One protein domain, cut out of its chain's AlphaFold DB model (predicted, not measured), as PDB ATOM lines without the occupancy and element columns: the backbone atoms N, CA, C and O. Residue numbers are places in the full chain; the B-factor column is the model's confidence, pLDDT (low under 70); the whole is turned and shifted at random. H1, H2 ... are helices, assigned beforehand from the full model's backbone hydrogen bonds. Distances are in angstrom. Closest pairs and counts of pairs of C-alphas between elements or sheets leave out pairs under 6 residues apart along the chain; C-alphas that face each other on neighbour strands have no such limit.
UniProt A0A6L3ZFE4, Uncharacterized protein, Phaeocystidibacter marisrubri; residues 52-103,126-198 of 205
ATOM      1  N   ASP A  52     144.566 201.305 288.195       94.25
ATOM      2  CA  ASP A  52     143.899 201.332 286.888       94.25
ATOM      3  C   ASP A  52     142.365 201.300 287.027       94.25
ATOM      4  O   ASP A  52     141.672 202.074 286.363       94.25
ATOM      5  N   GLU A  53     141.832 200.523 287.976       93.44
ATOM      6  CA  GLU A  53     140.395 200.477 288.278       93.44
ATOM      7  C   GLU A  53     139.876 201.806 288.855       93.44
ATOM      8  O   GLU A  53     138.775 202.263 288.520       93.44
ATOM      9  N   GLN A  54     140.669 202.470 289.706       93.25
ATOM     10  CA  GLN A  54     140.328 203.797 290.227       93.25
ATOM     11  C   GLN A  54     140.348 204.855 289.120       93.25
ATOM     12  O   GLN A  54     139.468 205.718 289.069       93.25
ATOM     13  N   ARG A  55     141.329 204.795 288.211       93.38
ATOM     14  CA  ARG A  55     141.442 205.712 287.066       93.38
ATOM     15  C   ARG A  55     140.255 205.578 286.126       93.38
ATOM     16  O   ARG A  55     139.722 206.603 285.698       93.38
ATOM     17  N   GLU A  56     139.827 204.353 285.834       93.38
ATOM     18  CA  GLU A  56     138.645 204.094 285.010       93.38
ATOM     19  C   GLU A  56     137.381 204.667 285.666       93.38
ATOM     20  O   GLU A  56     136.657 205.456 285.051       93.38
ATOM     21  N   SER A  57     137.175 204.370 286.953       92.81
ATOM     22  CA  SER A  57     136.011 204.837 287.716       92.81
ATOM     23  C   SER A  57     135.944 206.370 287.798       92.81
ATOM     24  O   SER A  57     134.906 206.976 287.532       92.81
ATOM     25  N   ILE A  58     137.067 207.031 288.096       92.00
ATOM     26  CA  ILE A  58     137.142 208.502 288.157       92.00
ATOM     27  C   ILE A  58     136.985 209.120 286.766       92.00
ATOM     28  O   ILE A  58     136.342 210.163 286.617       92.00
ATOM     29  N   GLY A  59     137.529 208.478 285.730       92.06
ATOM     30  CA  GLY A  59     137.320 208.878 284.343       92.06
ATOM     31  C   GLY A  59     135.836 208.912 283.972       92.06
ATOM     32  O   GLY A  59     135.369 209.912 283.420       92.06
ATOM     33  N   ALA A  60     135.080 207.880 284.353       92.38
ATOM     34  CA  ALA A  60     133.637 207.813 284.138       92.38
ATOM     35  C   ALA A  60     132.871 208.910 284.906       92.38
ATOM     36  O   ALA A  60     131.986 209.562 284.336       92.38
ATOM     37  N   ILE A  61     133.252 209.184 286.163       90.81
ATOM     38  CA  ILE A  61     132.690 210.284 286.967       90.81
ATOM     39  C   ILE A  61     132.914 211.631 286.259       90.81
ATOM     40  O   ILE A  61     131.985 212.427 286.103       90.81
ATOM     41  N   PHE A  62     134.130 211.895 285.770       89.81
ATOM     42  CA  PHE A  62     134.444 213.145 285.073       89.81
ATOM     43  C   PHE A  62     133.757 213.286 283.721       89.81
ATOM     44  O   PHE A  62     133.320 214.392 283.394       89.81
ATOM     45  N   ALA A  63     133.635 212.208 282.947       89.75
ATOM     46  CA  ALA A  63     132.894 212.224 281.690       89.75
ATOM     47  C   ALA A  63     131.420 212.587 281.937       89.75
ATOM     48  O   ALA A  63     130.915 213.561 281.372       89.75
ATOM     49  N   THR A  64     130.780 211.898 282.884       90.00
ATOM     50  CA  THR A  64     129.387 212.148 283.278       90.00
ATOM     51  C   THR A  64     129.197 213.581 283.778       90.00
ATOM     52  O   THR A  64     128.291 214.299 283.342       90.00
ATOM     53  N   GLN A  65     130.077 214.050 284.667       88.19
ATOM     54  CA  GLN A  65     129.993 215.412 285.187       88.19
ATOM     55  C   GLN A  65     130.228 216.460 284.096       88.19
ATOM     56  O   GLN A  65     129.622 217.534 284.132       88.19
ATOM     57  N   GLN A  66     131.103 216.190 283.128       87.88
ATOM     58  CA  GLN A  66     131.350 217.100 282.018       87.88
ATOM     59  C   GLN A  66     130.096 217.281 281.160       87.88
ATOM     60  O   GLN A  66     129.778 218.419 280.811       87.88
ATOM     61  N   GLU A  67     129.378 216.206 280.843       89.62
ATOM     62  CA  GLU A  67     128.123 216.277 280.087       89.62
ATOM     63  C   GLU A  67     127.057 217.072 280.835       89.62
ATOM     64  O   GLU A  67     126.519 218.039 280.286       89.62
ATOM     65  N   ARG A  68     126.846 216.758 282.122       88.12
ATOM     66  CA  ARG A  68     125.946 217.527 282.995       88.12
ATOM     67  C   ARG A  68     126.340 219.000 282.992       88.12
ATOM     68  O   ARG A  68     125.535 219.858 282.662       88.12
ATOM     69  N   THR A  69     127.613 219.308 283.226       85.56
ATOM     70  CA  THR A  69     128.106 220.693 283.241       85.56
ATOM     71  C   THR A  69     127.885 221.411 281.905       85.56
ATOM     72  O   THR A  69     127.539 222.591 281.904       85.56
ATOM     73  N   ARG A  70     128.066 220.736 280.761       88.50
ATOM     74  CA  ARG A  70     127.844 221.323 279.427       88.50
ATOM     75  C   ARG A  70     126.381 221.691 279.218       88.50
ATOM     76  O   ARG A  70     126.111 222.866 278.966       88.50
ATOM     77  N   ALA A  71     125.468 220.740 279.418       89.94
ATOM     78  CA  ALA A  71     124.029 221.006 279.376       89.94
ATOM     79  C   ALA A  71     123.684 222.148 280.334       89.94
ATOM     80  O   ALA A  71     122.961 223.092 279.999       89.94
ATOM     81  N   LYS A  72     124.321 222.139 281.514       86.94
ATOM     82  CA  LYS A  72     124.026 223.139 282.517       86.94
ATOM     83  C   LYS A  72     124.434 224.555 282.086       86.94
ATOM     84  O   LYS A  72     123.728 225.524 282.387       86.94
ATOM     85  N   MET A  73     125.554 224.674 281.375       84.81
ATOM     86  CA  MET A  73     126.060 225.928 280.811       84.81
ATOM     87  C   MET A  73     125.220 226.434 279.639       84.81
ATOM     88  O   MET A  73     125.123 227.648 279.461       84.81
ATOM     89  N   GLU A  74     124.619 225.545 278.853       91.38
ATOM     90  CA  GLU A  74     123.717 225.924 277.761       91.38
ATOM     91  C   GLU A  74     122.454 226.597 278.287       91.38
ATOM     92  O   GLU A  74     122.124 227.690 277.831       91.38
ATOM     93  N   GLU A  75     121.823 226.055 279.328       89.00
ATOM     94  CA  GLU A  75     120.672 226.726 279.951       89.00
ATOM     95  C   GLU A  75     121.068 228.086 280.553       89.00
ATOM     96  O   GLU A  75     120.344 229.065 280.417       89.00
ATOM     97  N   VAL A  76     122.258 228.203 281.162       87.62
ATOM     98  CA  VAL A  76     122.752 229.501 281.665       87.62
ATOM     99  C   VAL A  76     122.942 230.506 280.525       87.62
ATOM    100  O   VAL A  76     122.701 231.699 280.715       87.62
ATOM    101  N   ARG A  77     123.387 230.060 279.342       88.31
ATOM    102  CA  ARG A  77     123.451 230.918 278.150       88.31
ATOM    103  C   ARG A  77     122.052 231.312 277.691       88.31
ATOM    104  O   ARG A  77     121.845 232.493 277.439       88.31
ATOM    105  N   ALA A  78     121.116 230.367 277.649       91.31
ATOM    106  CA  ALA A  78     119.736 230.626 277.259       91.31
ATOM    107  C   ALA A  78     119.088 231.688 278.157       91.31
ATOM    108  O   ALA A  78     118.591 232.681 277.643       91.31
ATOM    109  N   ILE A  79     119.218 231.567 279.484       87.88
ATOM    110  CA  ILE A  79     118.691 232.561 280.431       87.88
ATOM    111  C   ILE A  79     119.323 233.945 280.194       87.88
ATOM    112  O   ILE A  79     118.656 234.971 280.278       87.88
ATOM    113  N   ARG A  80     120.626 234.009 279.886       87.06
ATOM    114  CA  ARG A  80     121.291 235.291 279.592       87.06
ATOM    115  C   ARG A  80     120.773 235.938 278.312       87.06
ATOM    116  O   ARG A  80     120.622 237.158 278.292       87.06
ATOM    117  N   GLU A  81     120.546 235.155 277.263       90.69
ATOM    118  CA  GLU A  81     119.990 235.672 276.009       90.69
ATOM    119  C   GLU A  81     118.510 236.047 276.158       90.69
ATOM    120  O   GLU A  81     118.114 237.094 275.657       90.69
ATOM    121  N   GLU A  82     117.724 235.273 276.915       90.94
ATOM    122  CA  GLU A  82     116.335 235.590 277.277       90.94
ATOM    123  C   GLU A  82     116.264 236.959 277.968       90.94
ATOM    124  O   GLU A  82     115.647 237.883 277.446       90.94
ATOM    125  N   THR A  83     117.001 237.149 279.066       89.12
ATOM    126  CA  THR A  83     117.038 238.432 279.791       89.12
ATOM    127  C   THR A  83     117.525 239.576 278.916       89.12
ATOM    128  O   THR A  83     116.999 240.684 278.988       89.12
ATOM    129  N   LYS A  84     118.529 239.337 278.066       89.19
ATOM    130  CA  LYS A  84     118.978 240.351 277.112       89.19
ATOM    131  C   LYS A  84     117.831 240.754 276.183       89.19
ATOM    132  O   LYS A  84     117.620 241.947 276.005       89.19
ATOM    133  N   SER A  85     117.113 239.791 275.610       93.31
ATOM    134  CA  SER A  85     115.986 240.051 274.712       93.31
ATOM    135  C   SER A  85     114.865 240.821 275.415       93.31
ATOM    136  O   SER A  85     114.340 241.778 274.854       93.31
ATOM    137  N   GLU A  86     114.526 240.440 276.647       93.12
ATOM    138  CA  GLU A  86     113.495 241.110 277.448       93.12
ATOM    139  C   GLU A  86     113.871 242.563 277.761       93.12
ATOM    140  O   GLU A  86     113.045 243.456 277.592       93.12
ATOM    141  N   ILE A  87     115.129 242.827 278.139       90.81
ATOM    142  CA  ILE A  87     115.617 244.197 278.360       90.81
ATOM    143  C   ILE A  87     115.538 244.998 277.059       90.81
ATOM    144  O   ILE A  87     115.006 246.104 277.059       90.81
ATOM    145  N   GLN A  88     116.017 244.445 275.939       92.00
ATOM    146  CA  GLN A  88     116.001 245.133 274.643       92.00
ATOM    147  C   GLN A  88     114.586 245.521 274.194       92.00
ATOM    148  O   GLN A  88     114.427 246.567 273.572       92.00
ATOM    149  N   ALA A  89     113.566 244.731 274.537       95.38
ATOM    150  CA  ALA A  89     112.170 245.034 274.223       95.38
ATOM    151  C   ALA A  89     111.600 246.232 275.009       95.38
ATOM    152  O   ALA A  89     110.586 246.801 274.607       95.38
ATOM    153  N   VAL A  90     112.230 246.614 276.124       94.19
ATOM    154  CA  VAL A  90     111.833 247.763 276.958       94.19
ATOM    155  C   VAL A  90     112.559 249.048 276.539       94.19
ATOM    156  O   VAL A  90     112.094 250.147 276.849       94.19
ATOM    157  N   LEU A  91     113.678 248.932 275.821       93.25
ATOM    158  CA  LEU A  91     114.472 250.069 275.358       93.25
ATOM    159  C   LEU A  91     113.875 250.710 274.101       93.25
ATOM    160  O   LEU A  91     113.316 250.037 273.232       93.25
ATOM    161  N   THR A  92     114.052 252.023 273.961       96.00
ATOM    162  CA  THR A  92     113.846 252.703 272.677       96.00
ATOM    163  C   THR A  92     114.962 252.340 271.690       96.00
ATOM    164  O   THR A  92     115.996 251.784 272.067       96.00
ATOM    165  N   LYS A  93     114.785 252.671 270.404       95.00
ATOM    166  CA  LYS A  93     115.808 252.416 269.371       95.00
ATOM    167  C   LYS A  93     117.149 253.087 269.699       95.00
ATOM    168  O   LYS A  93     118.183 252.440 269.585       95.00
ATOM    169  N   GLU A  94     117.112 254.337 270.151       93.62
ATOM    170  CA  GLU A  94     118.308 255.112 270.513       93.62
ATOM    171  C   GLU A  94     119.007 254.528 271.751       93.62
ATOM    172  O   GLU A  94     120.223 254.337 271.763       93.62
ATOM    173  N   GLN A  95     118.237 254.143 272.777       93.88
ATOM    174  CA  GLN A  95     118.774 253.472 273.966       93.88
ATOM    175  C   GLN A  95     119.395 252.110 273.624       93.88
ATOM    176  O   GLN A  95     120.426 251.734 274.180       93.88
ATOM    177  N   LEU A  96     118.789 251.365 272.697       92.75
ATOM    178  CA  LEU A  96     119.301 250.077 272.239       92.75
ATOM    179  C   LEU A  96     120.640 250.213 271.496       92.75
ATOM    180  O   LEU A  96     121.520 249.367 271.665       92.75
ATOM    181  N   GLU A  97     120.805 251.257 270.687       91.94
ATOM    182  CA  GLU A  97     122.068 251.560 270.004       91.94
ATOM    183  C   GLU A  97     123.176 251.862 271.020       91.94
ATOM    184  O   GLU A  97     124.186 251.151 271.055       91.94
ATOM    185  N   LYS A  98     122.914 252.773 271.968       89.88
ATOM    186  CA  LYS A  98     123.830 253.094 273.079       89.88
ATOM    187  C   LYS A  98     124.172 251.865 273.928       89.88
ATOM    188  O   LYS A  98     125.321 251.663 274.332       89.88
ATOM    189  N   TRP A  99     123.200 250.984 274.171       86.94
ATOM    190  CA  TRP A  99     123.419 249.713 274.868       86.94
ATOM    191  C   TRP A  99     124.368 248.776 274.110       86.94
ATOM    192  O   TRP A  99     125.187 248.089 274.721       86.94
ATOM    193  N   ASN A 100     124.264 248.710 272.784       86.56
ATOM    194  CA  ASN A 100     125.124 247.846 271.980       86.56
ATOM    195  C   ASN A 100     126.560 248.390 271.888       86.56
ATOM    196  O   ASN A 100     127.495 247.591 271.919       86.56
ATOM    197  N   GLU A 101     126.734 249.712 271.845       85.25
ATOM    198  CA  GLU A 101     128.042 250.386 271.819       85.25
ATOM    199  C   GLU A 101     128.778 250.339 273.164       85.25
ATOM    200  O   GLU A 101     129.992 250.148 273.216       85.25
ATOM    201  N   SER A 102     128.042 250.458 274.270       75.25
ATOM    202  CA  SER A 102     128.593 250.427 275.633       75.25
ATOM    203  C   SER A 102     129.036 249.035 276.092       75.25
ATOM    204  O   SER A 102     129.613 248.886 277.174       75.25
ATOM    205  N   ARG A 103     128.819 247.990 275.283       67.06
ATOM    206  CA  ARG A 103     129.325 246.652 275.590       67.06
ATOM    207  C   ARG A 103     130.848 246.666 275.510       67.06
ATOM    208  O   ARG A 103     131.388 246.787 274.411       67.06
ATOM    209  N   SER A 126     126.306 240.468 295.503       48.62
ATOM    210  CA  SER A 126     124.981 241.095 295.508       48.62
ATOM    211  C   SER A 126     125.090 242.606 295.315       48.62
ATOM    212  O   SER A 126     124.473 243.150 294.404       48.62
ATOM    213  N   ALA A 127     125.957 243.275 296.086       44.25
ATOM    214  CA  ALA A 127     126.145 244.725 295.994       44.25
ATOM    215  C   ALA A 127     126.661 245.167 294.613       44.25
ATOM    216  O   ALA A 127     126.276 246.214 294.108       44.25
ATOM    217  N   ARG A 128     127.483 244.344 293.947       49.88
ATOM    218  CA  ARG A 128     127.953 244.616 292.575       49.88
ATOM    219  C   ARG A 128     126.897 244.413 291.491       49.88
ATOM    220  O   ARG A 128     127.046 244.995 290.422       49.88
ATOM    221  N   SER A 129     125.873 243.600 291.746       52.28
ATOM    222  CA  SER A 129     124.783 243.383 290.791       52.28
ATOM    223  C   SER A 129     123.854 244.595 290.733       52.28
ATOM    224  O   SER A 129     123.527 245.040 289.639       52.28
ATOM    225  N   ASN A 130     123.507 245.180 291.887       51.62
ATOM    226  CA  ASN A 130     122.695 246.403 291.943       51.62
ATOM    227  C   ASN A 130     123.457 247.604 291.358       51.62
ATOM    228  O   ASN A 130     122.922 248.325 290.528       51.62
ATOM    229  N   LEU A 131     124.763 247.706 291.640       57.00
ATOM    230  CA  LEU A 131     125.640 248.714 291.026       57.00
ATOM    231  C   LEU A 131     125.731 248.622 289.491       57.00
ATOM    232  O   LEU A 131     126.196 249.565 288.851       57.00
ATOM    233  N   HIS A 132     125.366 247.487 288.888       69.62
ATOM    234  CA  HIS A 132     125.309 247.367 287.434       69.62
ATOM    235  C   HIS A 132     124.009 247.948 286.873       69.62
ATOM    236  O   HIS A 132     124.048 248.588 285.829       69.62
ATOM    237  N   LEU A 133     122.894 247.752 287.577       70.69
ATOM    238  CA  LEU A 133     121.577 248.255 287.203       70.69
ATOM    239  C   LEU A 133     121.502 249.775 287.249       70.69
ATOM    240  O   LEU A 133     121.099 250.383 286.263       70.69
ATOM    241  N   ASP A 134     121.965 250.369 288.348       74.06
ATOM    242  CA  ASP A 134     121.967 251.825 288.518       74.06
ATOM    243  C   ASP A 134     122.786 252.495 287.411       74.06
ATOM    244  O   ASP A 134     122.340 253.447 286.779       74.06
ATOM    245  N   ARG A 135     123.942 251.906 287.075       81.31
ATOM    246  CA  ARG A 135     124.781 252.381 285.974       81.31
ATOM    247  C   ARG A 135     124.085 252.270 284.621       81.31
ATOM    248  O   ARG A 135     124.149 253.205 283.842       81.31
ATOM    249  N   ILE A 136     123.422 251.151 284.332       81.69
ATOM    250  CA  ILE A 136     122.665 250.985 283.081       81.69
ATOM    251  C   ILE A 136     121.532 252.011 282.998       81.69
ATOM    252  O   ILE A 136     121.284 252.570 281.933       81.69
ATOM    253  N   ALA A 137     120.836 252.243 284.111       82.38
ATOM    254  CA  ALA A 137     119.719 253.169 284.181       82.38
ATOM    255  C   ALA A 137     120.148 254.629 283.987       82.38
ATOM    256  O   ALA A 137     119.409 255.399 283.372       82.38
ATOM    257  N   GLU A 138     121.322 254.998 284.499       85.69
ATOM    258  CA  GLU A 138     121.961 256.294 284.255       85.69
ATOM    259  C   GLU A 138     122.482 256.394 282.817       85.69
ATOM    260  O   GLU A 138     122.123 257.326 282.103       85.69
ATOM    261  N   ASP A 139     123.249 255.403 282.355       87.25
ATOM    262  CA  ASP A 139     123.862 255.396 281.026       87.25
ATOM    263  C   ASP A 139     122.809 255.422 279.912       87.25
ATOM    264  O   ASP A 139     123.023 256.065 278.891       87.25
ATOM    265  N   LEU A 140     121.671 254.743 280.071       90.19
ATOM    266  CA  LEU A 140     120.599 254.716 279.069       90.19
ATOM    267  C   LEU A 140     119.488 255.736 279.318       90.19
ATOM    268  O   LEU A 140     118.518 255.751 278.560       90.19
ATOM    269  N   GLU A 141     119.602 256.554 280.367       91.50
ATOM    270  CA  GLU A 141     118.580 257.539 280.737       91.50
ATOM    271  C   GLU A 141     117.178 256.900 280.807       91.50
ATOM    272  O   GLU A 141     116.206 257.387 280.228       91.50
ATOM    273  N   LEU A 142     117.079 255.742 281.471       93.25
ATOM    274  CA  LEU A 142     115.828 254.982 281.538       93.25
ATOM    275  C   LEU A 142     114.751 255.775 282.281       93.25
ATOM    276  O   LEU A 142     115.008 256.287 283.377       93.25
ATOM    277  N   THR A 143     113.532 255.793 281.734       95.19
ATOM    278  CA  THR A 143     112.359 256.323 282.444       95.19
ATOM    279  C   THR A 143     112.044 255.473 283.674       95.19
ATOM    280  O   THR A 143     112.434 254.309 283.746       95.19
ATOM    281  N   GLU A 144     111.292 256.016 284.633       93.75
ATOM    282  CA  GLU A 144     110.916 255.272 285.844       93.75
ATOM    283  C   GLU A 144     110.189 253.960 285.515       93.75
ATOM    284  O   GLU A 144     110.512 252.903 286.053       93.75
ATOM    285  N   GLU A 145     109.281 253.991 284.538       94.25
ATOM    286  CA  GLU A 145     108.578 252.791 284.086       94.25
ATOM    287  C   GLU A 145     109.530 251.766 283.444       94.25
ATOM    288  O   GLU A 145     109.427 250.566 283.710       94.25
ATOM    289  N   GLN A 146     110.488 252.217 282.622       93.56
ATOM    290  CA  GLN A 146     111.507 251.334 282.047       93.56
ATOM    291  C   GLN A 146     112.398 250.730 283.139       93.56
ATOM    292  O   GLN A 146     112.683 249.534 283.087       93.56
ATOM    293  N   ARG A 147     112.793 251.521 284.146       93.00
ATOM    294  CA  ARG A 147     113.583 251.062 285.298       93.00
ATOM    295  C   ARG A 147     112.861 249.958 286.054       93.00
ATOM    296  O   ARG A 147     113.437 248.887 286.221       93.00
ATOM    297  N   THR A 148     111.591 250.164 286.409       94.19
ATOM    298  CA  THR A 148     110.786 249.145 287.104       94.19
ATOM    299  C   THR A 148     110.697 247.844 286.298       94.19
ATOM    300  O   THR A 148     110.854 246.754 286.850       94.19
ATOM    301  N   ARG A 149     110.489 247.926 284.976       94.44
ATOM    302  CA  ARG A 149     110.429 246.734 284.110       94.44
ATOM    303  C   ARG A 149     111.772 246.005 284.037       94.44
ATOM    304  O   ARG A 149     111.810 244.782 284.146       94.44
ATOM    305  N   VAL A 150     112.872 246.741 283.872       91.25
ATOM    306  CA  VAL A 150     114.227 246.173 283.802       91.25
ATOM    307  C   VAL A 150     114.635 245.539 285.137       91.25
ATOM    308  O   VAL A 150     115.211 244.450 285.143       91.25
ATOM    309  N   GLU A 151     114.291 246.161 286.265       90.75
ATOM    310  CA  GLU A 151     114.519 245.600 287.599       90.75
ATOM    311  C   GLU A 151     113.759 244.281 287.795       90.75
ATOM    312  O   GLU A 151     114.355 243.287 288.214       90.75
ATOM    313  N   ALA A 152     112.481 244.228 287.404       93.06
ATOM    314  CA  ALA A 152     111.680 243.008 287.479       93.06
ATOM    315  C   ALA A 152     112.277 241.861 286.641       93.06
ATOM    316  O   ALA A 152     112.374 240.729 287.124       93.06
ATOM    317  N   ILE A 153     112.740 242.153 285.417       91.56
ATOM    318  CA  ILE A 153     113.431 241.184 284.547       91.56
ATOM    319  C   ILE A 153     114.703 240.651 285.224       91.56
ATOM    320  O   ILE A 153     114.967 239.444 285.238       91.56
ATOM    321  N   ILE A 154     115.504 241.542 285.811       89.69
ATOM    322  CA  ILE A 154     116.776 241.162 286.429       89.69
ATOM    323  C   ILE A 154     116.572 240.371 287.716       89.69
ATOM    324  O   ILE A 154     117.292 239.391 287.917       89.69
ATOM    325  N   GLU A 155     115.600 240.718 288.559       90.50
ATOM    326  CA  GLU A 155     115.316 239.940 289.770       90.50
ATOM    327  C   GLU A 155     114.755 238.553 289.423       90.50
ATOM    328  O   GLU A 155     115.215 237.550 289.977       90.50
ATOM    329  N   ALA A 156     113.865 238.453 288.429       91.19
ATOM    330  CA  ALA A 156     113.386 237.164 287.934       91.19
ATOM    331  C   ALA A 156     114.545 236.279 287.431       91.19
ATOM    332  O   ALA A 156     114.664 235.110 287.812       91.19
ATOM    333  N   ASN A 157     115.467 236.841 286.642       89.06
ATOM    334  CA  ASN A 157     116.671 236.125 286.212       89.06
ATOM    335  C   ASN A 157     117.588 235.774 287.398       89.06
ATOM    336  O   ASN A 157     118.139 234.675 287.479       89.06
ATOM    337  N   ARG A 158     117.743 236.674 288.371       88.31
ATOM    338  CA  ARG A 158     118.555 236.423 289.565       88.31
ATOM    339  C   ARG A 158     118.052 235.205 290.339       88.31
ATOM    340  O   ARG A 158     118.885 234.444 290.840       88.31
ATOM    341  N   ILE A 159     116.737 235.013 290.431       92.19
ATOM    342  CA  ILE A 159     116.121 233.823 291.029       92.19
ATOM    343  C   ILE A 159     116.480 232.577 290.208       92.19
ATOM    344  O   ILE A 159     117.118 231.679 290.763       92.19
ATOM    345  N   LYS A 160     116.238 232.577 288.885       90.12
ATOM    346  CA  LYS A 160     116.619 231.468 287.978       90.12
ATOM    347  C   LYS A 160     118.104 231.088 288.128       90.12
ATOM    348  O   LYS A 160     118.478 229.922 288.249       90.12
ATOM    349  N   MET A 161     118.989 232.083 288.183       87.12
ATOM    350  CA  MET A 161     120.432 231.883 288.359       87.12
ATOM    351  C   MET A 161     120.805 231.361 289.749       87.12
ATOM    352  O   MET A 161     121.827 230.683 289.891       87.12
ATOM    353  N   ARG A 162     120.036 231.696 290.788       89.44
ATOM    354  CA  ARG A 162     120.259 231.217 292.156       89.44
ATOM    355  C   ARG A 162     119.924 229.738 292.265       89.44
ATOM    356  O   ARG A 162     120.802 228.979 292.665       89.44
ATOM    357  N   GLU A 163     118.736 229.352 291.818       90.19
ATOM    358  CA  GLU A 163     118.303 227.952 291.734       90.19
ATOM    359  C   GLU A 163     119.304 227.136 290.921       90.19
ATOM    360  O   GLU A 163     119.757 226.064 291.320       90.19
ATOM    361  N   ARG A 164     119.776 227.700 289.807       88.56
ATOM    362  CA  ARG A 164     120.785 227.034 288.996       88.56
ATOM    363  C   ARG A 164     122.120 226.845 289.710       88.56
ATOM    364  O   ARG A 164     122.762 225.802 289.587       88.56
ATOM    365  N   ARG A 165     122.585 227.853 290.445       87.50
ATOM    366  CA  ARG A 165     123.807 227.720 291.250       87.50
ATOM    367  C   ARG A 165     123.650 226.666 292.334       87.50
ATOM    368  O   ARG A 165     124.639 226.011 292.643       87.50
ATOM    369  N   GLU A 166     122.460 226.522 292.897       90.94
ATOM    370  CA  GLU A 166     122.149 225.484 293.873       90.94
ATOM    371  C   GLU A 166     122.206 224.093 293.241       90.94
ATOM    372  O   GLU A 166     123.003 223.280 293.694       90.94
ATOM    373  N   GLN A 167     121.550 223.879 292.098       89.25
ATOM    374  CA  GLN A 167     121.664 222.623 291.341       89.25
ATOM    375  C   GLN A 167     123.122 222.269 291.016       89.25
ATOM    376  O   GLN A 167     123.566 221.148 291.239       89.25
ATOM    377  N   MET A 168     123.916 223.236 290.539       87.81
ATOM    378  CA  MET A 168     125.340 222.995 290.268       87.81
ATOM    379  C   MET A 168     126.138 222.668 291.539       87.81
ATOM    380  O   MET A 168     127.130 221.943 291.474       87.81
ATOM    381  N   ARG A 169     125.752 223.219 292.698       89.81
ATOM    382  CA  ARG A 169     126.372 222.876 293.988       89.81
ATOM    383  C   ARG A 169     125.999 221.466 294.420       89.81
ATOM    384  O   ARG A 169     126.879 220.756 294.898       89.81
ATOM    385  N   GLU A 170     124.745 221.071 294.257       90.94
ATOM    386  CA  GLU A 170     124.271 219.720 294.555       90.94
ATOM    387  C   GLU A 170     124.949 218.680 293.667       90.94
ATOM    388  O   GLU A 170     125.507 217.724 294.192       90.94
ATOM    389  N   GLU A 171     125.009 218.903 292.352       88.38
ATOM    390  CA  GLU A 171     125.713 218.021 291.412       88.38
ATOM    391  C   GLU A 171     127.194 217.910 291.746       88.38
ATOM    392  O   GLU A 171     127.740 216.811 291.823       88.38
ATOM    393  N   ARG A 172     127.846 219.046 292.028       88.62
ATOM    394  CA  ARG A 172     129.231 219.027 292.492       88.62
ATOM    395  C   ARG A 172     129.351 218.214 293.776       88.62
ATOM    396  O   ARG A 172     130.293 217.452 293.905       88.62
ATOM    397  N   SER A 173     128.421 218.355 294.714       90.56
ATOM    398  CA  SER A 173     128.437 217.608 295.977       90.56
ATOM    399  C   SER A 173     128.138 216.118 295.783       90.56
ATOM    400  O   SER A 173     128.642 215.298 296.542       90.56
ATOM    401  N   ALA A 174     127.344 215.746 294.778       91.81
ATOM    402  CA  ALA A 174     127.109 214.361 294.382       91.81
ATOM    403  C   ALA A 174     128.374 213.743 293.774       91.81
ATOM    404  O   ALA A 174     128.843 212.734 294.287       91.81
ATOM    405  N   MET A 175     129.007 214.421 292.813       90.88
ATOM    406  CA  MET A 175     130.303 214.011 292.257       90.88
ATOM    407  C   MET A 175     131.347 213.819 293.369       90.88
ATOM    408  O   MET A 175     132.104 212.859 293.372       90.88
ATOM    409  N   MET A 176     131.374 214.712 294.359       89.12
ATOM    410  CA  MET A 176     132.275 214.604 295.511       89.12
ATOM    411  C   MET A 176     132.032 213.376 296.389       89.12
ATOM    412  O   MET A 176     132.964 212.940 297.064       89.12
ATOM    413  N   ARG A 177     130.795 212.873 296.441       92.81
ATOM    414  CA  ARG A 177     130.449 211.636 297.148       92.81
ATOM    415  C   ARG A 177     130.858 210.420 296.326       92.81
ATOM    416  O   ARG A 177     131.533 209.562 296.866       92.81
ATOM    417  N   GLU A 178     130.581 210.418 295.024       92.62
ATOM    418  CA  GLU A 178     131.038 209.359 294.106       92.62
ATOM    419  C   GLU A 178     132.572 209.220 294.141       92.62
ATOM    420  O   GLU A 178     133.109 208.123 294.245       92.62
ATOM    421  N   MET A 179     133.298 210.341 294.176       90.06
ATOM    422  CA  MET A 179     134.757 210.342 294.345       90.06
ATOM    423  C   MET A 179     135.220 209.708 295.667       90.06
ATOM    424  O   MET A 179     136.274 209.080 295.696       90.06
ATOM    425  N   GLN A 180     134.461 209.878 296.757       91.44
ATOM    426  CA  GLN A 180     134.791 209.294 298.067       91.44
ATOM    427  C   GLN A 180     134.625 207.780 298.098       91.44
ATOM    428  O   GLN A 180     135.277 207.132 298.906       91.44
ATOM    429  N   GLU A 181     133.767 207.225 297.246       94.12
ATOM    430  CA  GLU A 181     133.555 205.779 297.161       94.12
ATOM    431  C   GLU A 181     134.697 205.078 296.409       94.12
ATOM    432  O   GLU A 181     134.947 203.899 296.641       94.12
ATOM    433  N   VAL A 182     135.404 205.802 295.532       94.81
ATOM    434  CA  VAL A 182     136.505 205.258 294.718       94.81
ATOM    435  C   VAL A 182     137.873 205.451 295.376       94.81
ATOM    436  O   VAL A 182     138.768 204.618 295.216       94.81
ATOM    437  N   LEU A 183     138.067 206.564 296.080       93.81
ATOM    438  CA  LEU A 183     139.340 206.908 296.709       93.81
ATOM    439  C   LEU A 183     139.451 206.317 298.117       93.81
ATOM    440  O   LEU A 183     138.478 206.280 298.867       93.81
ATOM    441  N   THR A 184     140.662 205.924 298.514       94.50
ATOM    442  CA  THR A 184     140.935 205.549 299.908       94.50
ATOM    443  C   THR A 184     140.832 206.765 300.835       94.50
ATOM    444  O   THR A 184     140.899 207.916 300.393       94.50
ATOM    445  N   GLU A 185     140.704 206.538 302.147       91.94
ATOM    446  CA  GLU A 185     140.656 207.633 303.130       91.94
ATOM    447  C   GLU A 185     141.896 208.540 303.049       91.94
ATOM    448  O   GLU A 185     141.772 209.767 303.093       91.94
ATOM    449  N   GLU A 186     143.079 207.953 302.853       92.06
ATOM    450  CA  GLU A 186     144.344 208.678 302.696       92.06
ATOM    451  C   GLU A 186     144.369 209.506 301.403       92.06
ATOM    452  O   GLU A 186     144.639 210.712 301.443       92.06
ATOM    453  N   GLN A 187     143.985 208.904 300.269       91.44
ATOM    454  CA  GLN A 187     143.869 209.607 298.986       91.44
ATOM    455  C   GLN A 187     142.847 210.752 299.066       91.44
ATOM    456  O   GLN A 187     143.064 211.830 298.511       91.44
ATOM    457  N   MET A 188     141.749 210.568 299.804       91.00
ATOM    458  CA  MET A 188     140.738 211.602 300.022       91.00
ATOM    459  C   MET A 188     141.252 212.786 300.842       91.00
ATOM    460  O   MET A 188     140.856 213.928 300.574       91.00
ATOM    461  N   VAL A 189     142.097 212.550 301.847       90.94
ATOM    462  CA  VAL A 189     142.718 213.623 302.636       90.94
ATOM    463  C   VAL A 189     143.657 214.448 301.760       90.94
ATOM    464  O   VAL A 189     143.534 215.678 301.739       90.94
ATOM    465  N   GLU A 190     144.527 213.798 300.983       89.44
ATOM    466  CA  GLU A 190     145.464 214.495 300.096       89.44
ATOM    467  C   GLU A 190     144.725 215.250 298.983       89.44
ATOM    468  O   GLU A 190     144.978 216.431 298.732       89.44
ATOM    469  N   TRP A 191     143.694 214.636 298.402       86.31
ATOM    470  CA  TRP A 191     142.851 215.272 297.397       86.31
ATOM    471  C   TRP A 191     142.092 216.497 297.948       86.31
ATOM    472  O   TRP A 191     142.013 217.541 297.288       86.31
ATOM    473  N   LYS A 192     141.568 216.434 299.184       85.44
ATOM    474  CA  LYS A 192     140.941 217.593 299.856       85.44
ATOM    475  C   LYS A 192     141.954 218.694 300.143       85.44
ATOM    476  O   LYS A 192     141.617 219.871 300.013       85.44
ATOM    477  N   LYS A 193     143.182 218.336 300.517       85.00
ATOM    478  CA  LYS A 193     144.276 219.279 300.761       85.00
ATOM    479  C   LYS A 193     144.691 219.980 299.470       85.00
ATOM    480  O   LYS A 193     144.759 221.208 299.465       85.00
ATOM    481  N   SER A 194     144.847 219.260 298.360       78.94
ATOM    482  CA  SER A 194     145.175 219.854 297.056       78.94
ATOM    483  C   SER A 194     144.057 220.773 296.535       78.94
ATOM    484  O   SER A 194     144.318 221.859 296.002       78.94
ATOM    485  N   HIS A 195     142.791 220.420 296.783       72.38
ATOM    486  CA  HIS A 195     141.638 221.261 296.440       72.38
ATOM    487  C   HIS A 195     141.444 222.456 297.387       72.38
ATOM    488  O   HIS A 195     141.056 223.539 296.938       72.38
ATOM    489  N   GLY A 196     141.728 222.291 298.680       63.19
ATOM    490  CA  GLY A 196     141.641 223.332 299.704       63.19
ATOM    491  C   GLY A 196     142.783 224.346 299.628       63.19
ATOM    492  O   GLY A 196     142.550 225.546 299.760       63.19
ATOM    493  N   GLN A 197     144.004 223.909 299.311       55.75
ATOM    494  CA  GLN A 197     145.160 224.793 299.132       55.75
ATOM    495  C   GLN A 197     144.964 225.773 297.973       55.75
ATOM    496  O   GLN A 197     145.368 226.927 298.079       55.75
ATOM    497  N   ARG A 198     144.246 225.391 296.909       52.28
ATOM    498  CA  ARG A 198     143.854 226.328 295.838       52.28
ATOM    499  C   ARG A 198     142.931 227.456 296.322       52.28
ATOM    500  O   ARG A 198     142.906 228.511 295.697       52.28
TER     501      ARG A 198
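This is residues 52 to 103 and 126 to 198 of the 205 residues of an uncharacterized protein of Phaeocystidibacter marisrubri (UniProt A0A6L3ZFE4). Two long helices, H1 and H4, run side by side and opposite ways nearly along their full length and form a long rod. Three short helices fold back from its ends, each only loosely near the long helix next to it: H2 and H3 at the end where H1 stops and H4 starts, H5 at the other end, with residues 192 to 198 of H5 sticking out free. The printed part has 125 residues with five named helices, H1 to H5 in chain order, and no named strand; the class is all helix. The whole is extended, with a radius of gyration of the C-alphas of 21.2 A and spans of 62 by 26 by 24 A.

H1, residues 52 to 90, begins with C-alpha 52 at (143.899, 201.332, 286.888) and is 57.3 A from first to last C-alpha. H4, residues 144 to 182, measures 56.9 A and begins with C-alpha 144 at (110.916, 255.272, 285.844). H2 is residues 93 to 101, 12.6 A. H3 is residues 126 to 139, 20.4 A. H5 is residues 185 to 198, 20.3 A, and ends with C-alpha 198 at (143.854, 226.328, 295.838).

H1 and H4 touch, with 24 pairs of C-alphas within 8 A; the closest C-alphas are those of Ile 87 and Val 150, 6.0 A apart. They run opposite ways at a shallow tilt of 4 degrees. H2 is close to H1 but not clearly touching, the closest C-alphas being those of Gln 88 and Leu 96 at 6.4 A; they run opposite ways at a tilt of 35.1 degrees, only just steep. H3 is close to H4 but not clearly touching, with the C-alphas of Ala 137 and Arg 147 closest at 6.6 A, opposite ways at a shallow tilt of 32 degrees. H5 is also close to H4 but not clearly touching, with the C-alphas of Gln 180 and Met 188 closest at 6.7 A, opposite ways at a shallow tilt of 31 degrees. H2 and H3 are only just apart, their closest C-alphas 8.3 A from each other. Every O i to N i+4 pair is within hydrogen-bond range in H2; the counts are 34 of 35 in H1 and in H4, and 9 of 10 in H3 and in H5.

The two C-alphas farthest apart, those of Asp 52 and Thr 143, are 63.5 A from each other. Residues 104 to 125 are not printed, and C-alphas 103 and 126 across this cut are 21.1 A apart. The links H1 to H2, H3 to H4 and H4 to H5 are tight. The mean pLDDT of the printed part is 86.8; residue 103, residues 126 to 132 and residues 196 to 198 are under 70.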